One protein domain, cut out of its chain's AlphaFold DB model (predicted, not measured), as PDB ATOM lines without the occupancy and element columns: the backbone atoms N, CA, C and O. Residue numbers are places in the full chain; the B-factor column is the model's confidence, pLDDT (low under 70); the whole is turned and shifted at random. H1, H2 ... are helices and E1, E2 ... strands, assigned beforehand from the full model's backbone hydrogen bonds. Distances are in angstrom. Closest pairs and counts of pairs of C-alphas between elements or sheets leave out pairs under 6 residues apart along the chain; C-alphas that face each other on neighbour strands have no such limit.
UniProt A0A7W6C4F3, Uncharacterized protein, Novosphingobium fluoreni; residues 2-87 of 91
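AT A GLANCE: This is residues 2 to 87 of the 91 residues of an uncharacterized protein of Novosphingobium fluoreni (UniProt A0A7W6C4F3). A strongly twisted five-strand sheet has helix H1 packed over E2 near one end of the long E1 and E2 hairpin, and H3 packs on H1 beyond the sheet. The tip of that hairpin, residues 22 to 25, and H3 lie at opposite ends of the longest axis, while short H2 only grazes the sheet. The printed part has 86 residues, with three named helices and five named strands in the order H1 E1 E2 E3 E4 H2 E5 H3. The sheet runs E4 E3 E2 E1 E5, all antiparallel, and the class is mixed, helices and strands. It is compact, with a radius of gyration of the C-alphas of 13.5 A, yet elongated in outline, 41 by 23 by 23 A.

HOW THE PARTS SIT: H1, residues 2 to 10, is on the sheet at a height of 8.0 A, over E2, residues 26 to 33. It runs along the strands, at 13 degrees to E2 on the local plane; their closest C-alphas are those of Ser 3 and Val 31, 6.0 A apart. E1, residues 14 to 21, forms a hairpin with E2 at 156 degrees; N 17 and O 30 are 2.9 A apart, within hydrogen-bond range. E3, residues 36 to 39, forms a hairpin with E2, with N 38 and O 31 at 2.8 A. E4, residues 51 to 54, is an edge strand and forms a hairpin with E3, with N 37 and O 54 at 2.7 A. H2, residues 58 to 61, only grazes the sheet with residues 59 to 61. E5, residues 65 to 69, is the other edge strand, antiparallel to E1 at 149 degrees, with N 20 and O 65 at 2.8 A. H3, residues 77 to 85, is not on the sheet but touches H1 at a steep tilt of 53 degrees, the same way; their closest C-alphas are those of Tyr 4 and Gln 77, 6.5 A apart. In H1 and H3 every O i to N i+4 pair is within hydrogen-bond range; H2 is too short for such a pair.

IN THESE COORDINATES: H1 begins with C-alpha 2 at (20.056, -15.992, -47.035) and is 12.3 A long. E1 spans 22.9 A, ending with C-alpha 21 at (40.618, -7.305, -48.043), and E2 spans 23.4 A. E5 spans 12.5 A. H3, 12.3 A long, ends with C-alpha 85 at (7.154, -21.358, -47.016).

THE WHOLE: The C-alphas farthest apart are those of Arg 23 and Ser 86, 43.3 A. The printed part has no cut. The link from E3 to E4, 11 residues, is long. Mean pLDDT of the printed part is 90.6; residues 71 to 74 are under 70.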
ATOM      1  N   PHE A   2      20.267 -16.418 -48.429       85.56
ATOM      2  CA  PHE A   2      20.056 -15.992 -47.035       85.56
ATOM      3  C   PHE A   2      19.371 -14.622 -46.887       85.56
ATOM      4  O   PHE A   2      18.432 -14.495 -46.111       85.56
ATOM      5  N   SER A   3      19.761 -13.630 -47.694       86.62
ATOM      6  CA  SER A   3      19.096 -12.321 -47.738       86.62
ATOM      7  C   SER A   3      17.593 -12.414 -48.018       86.62
ATOM      8  O   SER A   3      16.820 -11.701 -47.394       86.62
ATOM      9  N   TYR A   4      17.164 -13.326 -48.897       87.44
ATOM     10  CA  TYR A   4      15.744 -13.545 -49.197       87.44
ATOM     11  C   TYR A   4      14.993 -14.120 -47.997       87.44
ATOM     12  O   TYR A   4      13.878 -13.700 -47.721       87.44
ATOM     13  N   LEU A   5      15.615 -15.054 -47.274       88.69
ATOM     14  CA  LEU A   5      15.008 -15.687 -46.103       88.69
ATOM     15  C   LEU A   5      14.878 -14.707 -44.934       88.69
ATOM     16  O   LEU A   5      13.844 -14.684 -44.279       88.69
ATOM     17  N   ILE A   6      15.891 -13.867 -44.700       86.50
ATOM     18  CA  ILE A   6      15.814 -12.784 -43.711       86.50
ATOM     19  C   ILE A   6      14.730 -11.780 -44.085       86.50
ATOM     20  O   ILE A   6      13.909 -11.438 -43.236       86.50
ATOM     21  N   ALA A   7      14.718 -11.333 -45.341       87.25
ATOM     22  CA  ALA A   7      13.729 -10.377 -45.817       87.25
ATOM     23  C   ALA A   7      12.302 -10.904 -45.618       87.25
ATOM     24  O   ALA A   7      11.452 -10.200 -45.086       87.25
ATOM     25  N   GLU A   8      12.060 -12.168 -45.970       87.62
ATOM     26  CA  GLU A   8      10.766 -12.829 -45.793       87.62
ATOM     27  C   GLU A   8      10.404 -13.025 -44.315       87.62
ATOM     28  O   GLU A   8       9.287 -12.718 -43.914       87.62
ATOM     29  N   LYS A   9      11.336 -13.524 -43.492       85.31
ATOM     30  CA  LYS A   9      11.091 -13.833 -42.073       85.31
ATOM     31  C   LYS A   9      10.738 -12.594 -41.258       85.31
ATOM     32  O   LYS A   9       9.918 -12.691 -40.349       85.31
ATOM     33  N   TYR A  10      11.351 -11.456 -41.574       83.56
ATOM     34  CA  TYR A  10      11.142 -10.209 -40.838       83.56
ATOM     35  C   TYR A  10      10.272  -9.185 -41.582       83.56
ATOM     36  O   TYR A  10       9.945  -8.155 -41.005       83.56
ATOM     37  N   GLY A  11       9.871  -9.452 -42.829       83.12
ATOM     38  CA  GLY A  11       9.055  -8.534 -43.634       83.12
ATOM     39  C   GLY A  11       9.780  -7.241 -44.026       83.12
ATOM     40  O   GLY A  11       9.150  -6.191 -44.119       83.12
ATOM     41  N   LEU A  12      11.099  -7.302 -44.226       85.62
ATOM     42  CA  LEU A  12      11.978  -6.139 -44.393       85.62
ATOM     43  C   LEU A  12      12.859  -6.257 -45.643       85.62
ATOM     44  O   LEU A  12      13.070  -7.343 -46.183       85.62
ATOM     45  N   THR A  13      13.418  -5.137 -46.102       85.19
ATOM     46  CA  THR A  13      14.401  -5.143 -47.195       85.19
ATOM     47  C   THR A  13      15.765  -5.586 -46.673       85.19
ATOM     48  O   THR A  13      16.288  -5.024 -45.712       85.19
ATOM     49  N   ALA A  14      16.361  -6.573 -47.344       89.19
ATOM     50  CA  ALA A  14      17.695  -7.067 -47.039       89.19
ATOM     51  C   ALA A  14      18.690  -6.692 -48.145       89.19
ATOM     52  O   ALA A  14      18.470  -6.968 -49.325       89.19
ATOM     53  N   GLU A  15      19.822  -6.128 -47.747       92.06
ATOM     54  CA  GLU A  15      20.945  -5.771 -48.606       92.06
ATOM     55  C   GLU A  15      22.072  -6.785 -48.431       92.06
ATOM     56  O   GLU A  15      22.376  -7.211 -47.316       92.06
ATOM     57  N   VAL A  16      22.721  -7.168 -49.529       92.75
ATOM     58  CA  VAL A  16      23.926  -8.002 -49.470       92.75
ATOM     59  C   VAL A  16      25.137  -7.091 -49.521       92.75
ATOM     60  O   VAL A  16      25.294  -6.322 -50.467       92.75
ATOM     61  N   ILE A  17      26.008  -7.205 -48.528       95.06
ATOM     62  CA  ILE A  17      27.255  -6.451 -48.461       95.06
ATOM     63  C   ILE A  17      28.396  -7.384 -48.852       95.06
ATOM     64  O   ILE A  17      28.507  -8.496 -48.331       95.06
ATOM     65  N   LYS A  18      29.249  -6.928 -49.768       95.44
ATOM     66  CA  LYS A  18      30.533  -7.555 -50.084       95.44
ATOM     67  C   LYS A  18      31.641  -6.781 -49.380       95.44
ATOM     68  O   LYS A  18      31.928  -5.646 -49.756       95.44
ATOM     69  N   GLY A  19      32.292  -7.421 -48.419       96.88
ATOM     70  CA  GLY A  19      33.549  -6.967 -47.839       96.88
ATOM     71  C   GLY A  19      34.753  -7.491 -48.615       96.88
ATOM     72  O   GLY A  19      34.758  -8.634 -49.076       96.88
ATOM     73  N   THR A  20      35.796  -6.675 -48.739       97.12
ATOM     74  CA  THR A  20      37.047  -7.031 -49.418       97.12
ATOM     75  C   THR A  20      38.263  -6.660 -48.573       97.12
ATOM     76  O   THR A  20      38.329  -5.573 -48.003       97.12
ATOM     77  N   LYS A  21      39.249  -7.566 -48.518       96.00
ATOM     78  CA  LYS A  21      40.618  -7.305 -48.043       96.00
ATOM     79  C   LYS A  21      41.564  -7.294 -49.251       96.00
ATOM     80  O   LYS A  21      42.070  -8.358 -49.621       96.00
ATOM     81  N   PRO A  22      41.863  -6.125 -49.846       92.44
ATOM     82  CA  PRO A  22      42.599  -6.042 -51.113       92.44
ATOM     83  C   PRO A  22      43.967  -6.718 -51.056       92.44
ATOM     84  O   PRO A  22      44.326  -7.500 -51.927       92.44
ATOM     85  N   ARG A  23      44.702  -6.501 -49.957       94.44
ATOM     86  CA  ARG A  23      46.047  -7.065 -49.756       94.44
ATOM     87  C   ARG A  23      46.080  -8.593 -49.685       94.44
ATOM     88  O   ARG A  23      47.146  -9.171 -49.852       94.44
ATOM     89  N   LYS A  24      44.947  -9.234 -49.388       92.69
ATOM     90  CA  LYS A  24      44.825 -10.695 -49.272       92.69
ATOM     91  C   LYS A  24      43.994 -11.313 -50.395       92.69
ATOM     92  O   LYS A  24      43.866 -12.530 -50.423       92.69
ATOM     93  N   ASN A  25      43.426 -10.493 -51.285       92.31
ATOM     94  CA  ASN A  25      42.438 -10.911 -52.279       92.31
ATOM     95  C   ASN A  25      41.309 -11.776 -51.672       92.31
ATOM     96  O   ASN A  25      40.886 -12.779 -52.239       92.31
ATOM     97  N   GLU A  26      40.867 -11.410 -50.466       94.69
ATOM     98  CA  GLU A  26      39.857 -12.146 -49.703       94.69
ATOM     99  C   GLU A  26      38.536 -11.372 -49.757       94.69
ATOM    100  O   GLU A  26      38.505 -10.167 -49.479       94.69
ATOM    101  N   HIS A  27      37.451 -12.065 -50.099       95.06
ATOM    102  CA  HIS A  27      36.098 -11.517 -50.105       95.06
ATOM    103  C   HIS A  27      35.227 -12.260 -49.106       95.06
ATOM    104  O   HIS A  27      35.324 -13.478 -48.976       95.06
ATOM    105  N   HIS A  28      34.340 -11.525 -48.451       95.81
ATOM    106  CA  HIS A  28      33.344 -12.096 -47.562       95.81
ATOM    107  C   HIS A  28      32.015 -11.371 -47.725       95.81
ATOM    108  O   HIS A  28      31.986 -10.200 -48.103       95.81
ATOM    109  N   PHE A  29      30.916 -12.074 -47.474       94.56
ATOM    110  CA  PHE A  29      29.574 -11.573 -47.739       94.56
ATOM    111  C   PHE A  29      28.703 -11.724 -46.503       94.56
ATOM    112  O   PHE A  29      28.672 -12.788 -45.888       94.56
ATOM    113  N   TRP A  30      27.953 -10.677 -46.188       95.31
ATOM    114  CA  TRP A  30      26.962 -10.677 -45.118       95.31
ATOM    115  C   TRP A  30      25.718  -9.904 -45.555       95.31
ATOM    116  O   TRP A  30      25.653  -9.365 -46.663       95.31
ATOM    117  N   VAL A  31      24.698  -9.902 -44.705       94.31
ATOM    118  CA  VAL A  31      23.412  -9.264 -44.974       94.31
ATOM    119  C   VAL A  31      23.187  -8.133 -43.984       94.31
ATOM    120  O   VAL A  31      23.438  -8.296 -42.792       94.31
ATOM    121  N   ARG A  32      22.678  -7.003 -44.472       93.88
ATOM    122  CA  ARG A  32      22.099  -5.947 -43.644       93.88
ATOM    123  C   ARG A  32      20.590  -5.922 -43.851       93.88
ATOM    124  O   ARG A  32      20.134  -5.927 -44.988       93.88
ATOM    125  N   CYS A  33      19.823  -5.926 -42.773       92.25
ATOM    126  CA  CYS A  33      18.365  -5.870 -42.801       92.25
ATOM    127  C   CYS A  33      17.905  -4.933 -41.687       92.25
ATOM    128  O   CYS A  33      18.228  -5.184 -40.528       92.25
ATOM    129  N   ASP A  34      17.225  -3.843 -42.056       90.50
ATOM    130  CA  ASP A  34      16.771  -2.788 -41.133       90.50
ATOM    131  C   ASP A  34      17.878  -2.283 -40.187       90.50
ATOM    132  O   ASP A  34      17.764  -2.282 -38.967       90.50
ATOM    133  N   GLY A  35      19.037  -1.950 -40.765       90.44
ATOM    134  CA  GLY A  35      20.207  -1.476 -40.016       90.44
ATOM    135  C   GLY A  35      20.986  -2.558 -39.257       90.44
ATOM    136  O   GLY A  35      22.139  -2.325 -38.905       90.44
ATOM    137  N   LEU A  36      20.427  -3.757 -39.077       93.62
ATOM    138  CA  LEU A  36      21.076  -4.862 -38.374       93.62
ATOM    139  C   LEU A  36      21.876  -5.762 -39.320       93.62
ATOM    140  O   LEU A  36      21.465  -6.047 -40.446       93.62
ATOM    141  N   LEU A  37      23.015  -6.249 -38.841       94.50
ATOM    142  CA  LEU A  37      23.962  -7.088 -39.564       94.50
ATOM    143  C   LEU A  37      23.774  -8.564 -39.207       94.50
ATOM    144  O   LEU A  37      23.648  -8.943 -38.039       94.50
ATOM    145  N   TYR A  38      23.801  -9.401 -40.239       94.50
ATOM    146  CA  TYR A  38      23.608 -10.841 -40.158       94.50
ATOM    147  C   TYR A  38      24.631 -11.575 -41.020       94.50
ATOM    148  O   TYR A  38      24.797 -11.283 -42.204       94.50
ATOM    149  N   ASP A  39      25.262 -12.593 -40.450       95.06
ATOM    150  CA  ASP A  39      26.266 -13.413 -41.109       95.06
ATOM    151  C   ASP A  39      26.228 -14.851 -40.572       95.06
ATOM    152  O   ASP A  39      26.808 -15.176 -39.532       95.06
ATOM    153  N   LEU A  40      25.543 -15.736 -41.305       91.88
ATOM    154  CA  LEU A  40      25.506 -17.163 -40.970       91.88
ATOM    155  C   LEU A  40      26.831 -17.864 -41.216       91.88
ATOM    156  O   LEU A  40      27.064 -18.918 -40.630       91.88
ATOM    157  N   THR A  41      27.681 -17.325 -42.086       93.19
ATOM    158  CA  THR A  41      28.906 -17.983 -42.533       93.19
ATOM    159  C   THR A  41      30.136 -17.454 -41.804       93.19
ATOM    160  O   THR A  41      31.229 -17.948 -42.052       93.19
ATOM    161  N   ALA A  42      29.985 -16.543 -40.836       94.38
ATOM    162  CA  ALA A  42      31.067 -16.055 -39.978       94.38
ATOM    163  C   ALA A  42      31.893 -17.189 -39.349       94.38
ATOM    164  O   ALA A  42      33.101 -17.055 -39.181       94.38
ATOM    165  N   HIS A  43      31.262 -18.328 -39.046       93.62
ATOM    166  CA  HIS A  43      31.914 -19.512 -38.480       93.62
ATOM    167  C   HIS A  43      32.940 -20.184 -39.412       93.62
ATOM    168  O   HIS A  43      33.731 -20.999 -38.944       93.62
ATOM    169  N   GLN A  44      32.972 -19.841 -40.707       93.81
ATOM    170  CA  GLN A  44      34.043 -20.270 -41.616       93.81
ATOM    171  C   GLN A  44      35.412 -19.699 -41.197       93.81
ATOM    172  O   GLN A  44      36.456 -20.235 -41.561       93.81
ATOM    173  N   PHE A  45      35.413 -18.613 -40.415       92.50
ATOM    174  CA  PHE A  45      36.604 -18.048 -39.802       92.50
ATOM    175  C   PHE A  45      36.793 -18.651 -38.410       92.50
ATOM    176  O   PHE A  45      35.892 -18.611 -37.569       92.50
ATOM    177  N   SER A  46      37.990 -19.188 -38.162       92.19
ATOM    178  CA  SER A  46      38.316 -19.888 -36.916       92.19
ATOM    179  C   SER A  46      37.936 -19.081 -35.668       92.19
ATOM    180  O   SER A  46      38.230 -17.888 -35.565       92.19
ATOM    181  N   GLY A  47      37.266 -19.747 -34.724       92.69
ATOM    182  CA  GLY A  47      36.852 -19.171 -33.443       92.69
ATOM    183  C   GLY A  47      35.607 -18.280 -33.489       92.69
ATOM    184  O   GLY A  47      35.258 -17.691 -32.468       92.69
ATOM    185  N   ARG A  48      34.920 -18.163 -34.633       93.31
ATOM    186  CA  ARG A  48      33.714 -17.331 -34.758       93.31
ATOM    187  C   ARG A  48      32.424 -18.147 -34.708       93.31
ATOM    188  O   ARG A  48      32.378 -19.314 -35.085       93.31
ATOM    189  N   ARG A  49      31.354 -17.493 -34.256       95.12
ATOM    190  CA  ARG A  49      29.970 -17.982 -34.320       95.12
ATOM    191  C   ARG A  49      29.193 -17.177 -35.367       95.12
ATOM    192  O   ARG A  49      29.637 -16.078 -35.700       95.12
ATOM    193  N   PRO A  50      28.053 -17.689 -35.868       94.81
ATOM    194  CA  PRO A  50      27.125 -16.886 -36.656       94.81
ATOM    195  C   PRO A  50      26.781 -15.571 -35.952       94.81
ATOM    196  O   PRO A  50      26.565 -15.552 -34.738       94.81
ATOM    197  N   ILE A  51      26.730 -14.487 -36.717       94.88
ATOM    198  CA  ILE A  51      26.357 -13.157 -36.233       94.88
ATOM    199  C   ILE A  51      24.902 -12.929 -36.629       94.88
ATOM    200  O   ILE A  51      24.559 -13.057 -37.803       94.88
ATOM    201  N   LEU A  52      24.034 -12.626 -35.666       92.50
ATOM    202  CA  LEU A  52      22.592 -12.524 -35.886       92.50
ATOM    203  C   LEU A  52      22.070 -11.222 -35.278       92.50
ATOM    204  O   LEU A  52      21.993 -11.114 -34.059       92.50
ATOM    205  N   GLY A  53      21.698 -10.258 -36.121       91.62
ATOM    206  CA  GLY A  53      20.936  -9.082 -35.701       91.62
ATOM    207  C   GLY A  53      21.707  -8.111 -34.808       91.62
ATOM    208  O   GLY A  53      21.210  -7.739 -33.751       91.62
ATOM    209  N   VAL A  54      22.916  -7.711 -35.209       94.00
ATOM    210  CA  VAL A  54      23.743  -6.748 -34.451       94.00
ATOM    211  C   VAL A  54      23.919  -5.442 -35.219       94.00
ATOM    212  O   VAL A  54      24.077  -5.470 -36.432       94.00
ATOM    213  N   GLU A  55      23.945  -4.299 -34.539       94.44
ATOM    214  CA  GLU A  55      24.154  -2.998 -35.201       94.44
ATOM    215  C   GLU A  55      25.570  -2.865 -35.778       94.44
ATOM    216  O   GLU A  55      25.772  -2.360 -36.879       94.44
ATOM    217  N   GLN A  56      26.568  -3.332 -35.025       93.06
ATOM    218  CA  GLN A  56      27.983  -3.256 -35.380       93.06
ATOM    219  C   GLN A  56      28.704  -4.517 -34.915       93.06
ATOM    220  O   GLN A  56      28.323  -5.149 -33.928       93.06
ATOM    221  N   HIS A  57      29.766  -4.891 -35.627       94.94
ATOM    222  CA  HIS A  57      30.601  -6.015 -35.235       94.94
ATOM    223  C   HIS A  57      32.017  -5.850 -35.792       94.94
ATOM    224  O   HIS A  57      32.206  -5.777 -37.008       94.94
ATOM    225  N   SER A  58      33.022  -5.894 -34.912       94.19
ATOM    226  CA  SER A  58      34.442  -5.665 -35.251       94.19
ATOM    227  C   SER A  58      34.988  -6.600 -36.333       94.19
ATOM    228  O   SER A  58      35.972  -6.310 -37.005       94.19
ATOM    229  N   PHE A  59      34.343  -7.748 -36.542       94.69
ATOM    230  CA  PHE A  59      34.666  -8.634 -37.657       94.69
ATOM    231  C   PHE A  59      34.522  -7.959 -39.027       94.69
ATOM    232  O   PHE A  59      35.397  -8.127 -39.877       94.69
ATOM    233  N   PHE A  60      33.447  -7.202 -39.244       94.88
ATOM    234  CA  PHE A  60      33.176  -6.580 -40.539       94.88
ATOM    235  C   PHE A  60      34.175  -5.459 -40.840       94.88
ATOM    236  O   PHE A  60      34.572  -5.288 -41.987       94.88
ATOM    237  N   GLU A  61      34.688  -4.788 -39.807       93.44
ATOM    238  CA  GLU A  61      35.771  -3.798 -39.918       93.44
ATOM    239  C   GLU A  61      37.079  -4.409 -40.442       93.44
ATOM    240  O   GLU A  61      37.907  -3.713 -41.027       93.44
ATOM    241  N   THR A  62      37.266  -5.730 -40.308       94.88
ATOM    242  CA  THR A  62      38.428  -6.410 -40.902       94.88
ATOM    243  C   THR A  62      38.377  -6.460 -42.433       94.88
ATOM    244  O   THR A  62      39.388  -6.793 -43.052       94.88
ATOM    245  N   PHE A  63      37.233  -6.122 -43.043       96.06
ATOM    246  CA  PHE A  63      37.039  -5.939 -44.480       96.06
ATOM    247  C   PHE A  63      36.876  -4.436 -44.769       96.06
ATOM    248  O   PHE A  63      35.758  -3.920 -44.705       96.06
ATOM    249  N   PRO A  64      37.980  -3.717 -45.048       92.50
ATOM    250  CA  PRO A  64      37.978  -2.254 -45.119       92.50
ATOM    251  C   PRO A  64      37.191  -1.696 -46.308       92.50
ATOM    252  O   PRO A  64      36.684  -0.583 -46.240       92.50
ATOM    253  N   GLU A  65      37.086  -2.455 -47.396       95.38
ATOM    254  CA  GLU A  65      36.290  -2.066 -48.554       95.38
ATOM    255  C   GLU A  65      34.956  -2.796 -48.519       95.38
ATOM    256  O   GLU A  65      34.924  -4.028 -48.512       95.38
ATOM    257  N   GLN A  66      33.861  -2.039 -48.507       95.62
ATOM    258  CA  GLN A  66      32.511  -2.580 -48.421       95.62
ATOM    259  C   GLN A  66      31.634  -1.963 -49.499       95.62
ATOM    260  O   GLN A  66      31.572  -0.745 -49.643       95.62
ATOM    261  N   VAL A  67      30.945  -2.819 -50.247       95.38
ATOM    262  CA  VAL A  67      29.994  -2.400 -51.279       95.38
ATOM    263  C   VAL A  67      28.673  -3.130 -51.092       95.38
ATOM    264  O   VAL A  67      28.653  -4.335 -50.828       95.38
ATOM    265  N   VAL A  68      27.567  -2.405 -51.239       94.12
ATOM    266  CA  VAL A  68      26.242  -3.019 -51.358       94.12
ATOM    267  C   VAL A  68      26.137  -3.599 -52.762       94.12
ATOM    268  O   VAL A  68      26.352  -2.900 -53.750       94.12
ATOM    269  N   LEU A  69      25.850  -4.894 -52.859       90.56
ATOM    270  CA  LEU A  69      25.608  -5.527 -54.145       90.56
ATOM    271  C   LEU A  69      24.196  -5.198 -54.609       90.56
ATOM    272  O   LEU A  69      23.213  -5.682 -54.044       90.56
ATOM    273  N   GLU A  70      24.104  -4.416 -55.676       78.50
ATOM    274  CA  GLU A  70      22.843  -4.181 -56.357       78.50
ATOM    275  C   GLU A  70      22.429  -5.450 -57.109       78.50
ATOM    276  O   GLU A  70      23.114  -5.928 -58.012       78.50
ATOM    277  N   ASN A  71      21.280  -6.003 -56.722       65.38
ATOM    278  CA  ASN A  71      20.604  -7.079 -57.441       65.38
ATOM    279  C   ASN A  71      21.453  -8.364 -57.641       65.38
ATOM    280  O   ASN A  71      21.685  -8.781 -58.780       65.38
ATOM    281  N   PRO A  72      21.894  -9.040 -56.558       62.91
ATOM    282  CA  PRO A  72      22.687 -10.267 -56.636       62.91
ATOM    283  C   PRO A  72      21.818 -11.448 -57.110       62.91
ATOM    284  O   PRO A  72      21.436 -12.322 -56.332       62.91
ATOM    285  N   ARG A  73      21.461 -11.477 -58.400       62.16
ATOM    286  CA  ARG A  73      20.608 -12.500 -59.030       62.16
ATOM    287  C   ARG A  73      21.396 -13.758 -59.386       62.16
ATOM    288  O   ARG A  73      21.414 -14.193 -60.529       62.16
ATOM    289  N   PHE A  74      22.041 -14.352 -58.390       67.56
ATOM    290  CA  PHE A  74      22.720 -15.638 -58.561       67.56
ATOM    291  C   PHE A  74      21.759 -16.829 -58.401       67.56
ATOM    292  O   PHE A  74      22.085 -17.937 -58.810       67.56
ATOM    293  N   ILE A  75      20.593 -16.616 -57.772       78.25
ATOM    294  CA  ILE A  75      19.628 -17.660 -57.392       78.25
ATOM    295  C   ILE A  75      18.201 -17.112 -57.560       78.25
ATOM    296  O   ILE A  75      17.947 -15.963 -57.198       78.25
ATOM    297  N   ASP A  76      17.269 -17.930 -58.062       86.19
ATOM    298  CA  ASP A  76      15.845 -17.579 -58.170       86.19
ATOM    299  C   ASP A  76      15.228 -17.360 -56.777       86.19
ATOM    300  O   ASP A  76      14.997 -18.300 -56.010       86.19
ATOM    301  N   GLN A  77      14.955 -16.093 -56.458       87.19
ATOM    302  CA  GLN A  77      14.339 -15.684 -55.201       87.19
ATOM    303  C   GLN A  77      12.977 -16.344 -54.986       87.19
ATOM    304  O   GLN A  77      12.711 -16.824 -53.884       87.19
ATOM    305  N   ARG A  78      12.122 -16.402 -56.013       89.25
ATOM    306  CA  ARG A  78      10.770 -16.956 -55.883       89.25
ATOM    307  C   ARG A  78      10.847 -18.417 -55.467       89.25
ATOM    308  O   ARG A  78      10.168 -18.818 -54.525       89.25
ATOM    309  N   ARG A  79      11.729 -19.186 -56.110       90.94
ATOM    310  CA  ARG A  79      11.904 -20.606 -55.794       90.94
ATOM    311  C   ARG A  79      12.409 -20.835 -54.370       90.94
ATOM    312  O   ARG A  79      11.936 -21.745 -53.695       90.94
ATOM    313  N   VAL A  80      13.351 -20.014 -53.905       90.25
ATOM    314  CA  VAL A  80      13.846 -20.070 -52.519       90.25
ATOM    315  C   VAL A  80      12.714 -19.808 -51.525       90.25
ATOM    316  O   VAL A  80      12.564 -20.557 -50.563       90.25
ATOM    317  N   LEU A  81      11.905 -18.774 -51.765       90.69
ATOM    318  CA  LEU A  81      10.802 -18.412 -50.875       90.69
ATOM    319  C   LEU A  81       9.694 -19.469 -50.860       90.69
ATOM    320  O   LEU A  81       9.154 -19.762 -49.798       90.69
ATOM    321  N   GLU A  82       9.388 -20.093 -52.000       93.94
ATOM    322  CA  GLU A  82       8.460 -21.232 -52.064       93.94
ATOM    323  C   GLU A  82       8.917 -22.394 -51.173       93.94
ATOM    324  O   GLU A  82       8.124 -22.916 -50.393       93.94
ATOM    325  N   LEU A  83      10.198 -22.771 -51.253       92.69
ATOM    326  CA  LEU A  83      10.765 -23.859 -50.448       92.69
ATOM    327  C   LEU A  83      10.816 -23.523 -48.951       92.69
ATOM    328  O   LEU A  83      10.641 -24.405 -48.113       92.69
ATOM    329  N   TYR A  84      11.047 -22.258 -48.602       91.69
ATOM    330  CA  TYR A  84      10.981 -21.803 -47.214       91.69
ATOM    331  C   TYR A  84       9.553 -21.864 -46.666       91.69
ATOM    332  O   TYR A  84       9.317 -22.470 -45.624       91.69
ATOM    333  N   ARG A  85       8.574 -21.329 -47.405       90.81
ATOM    334  CA  ARG A  85       7.154 -21.358 -47.016       90.81
ATOM    335  C   ARG A  85       6.600 -22.780 -46.915       90.81
ATOM    336  O   ARG A  85       5.717 -23.024 -46.103       90.81
ATOM    337  N   SER A  86       7.120 -23.721 -47.708       94.75
ATOM    338  CA  SER A  86       6.750 -25.140 -47.622       94.75
ATOM    339  C   SER A  86       7.438 -25.892 -46.475       94.75
ATOM    340  O   SER A  86       7.249 -27.100 -46.356       94.75
ATOM    341  N   GLY A  87       8.287 -25.226 -45.685       90.50
ATOM    342  CA  GLY A  87       9.074 -25.833 -44.608       90.50
ATOM    343  C   GLY A  87      10.233 -26.718 -45.080       90.50
ATOM    344  O   GLY A  87      10.864 -27.377 -44.259       90.50
TER     345      GLY A  87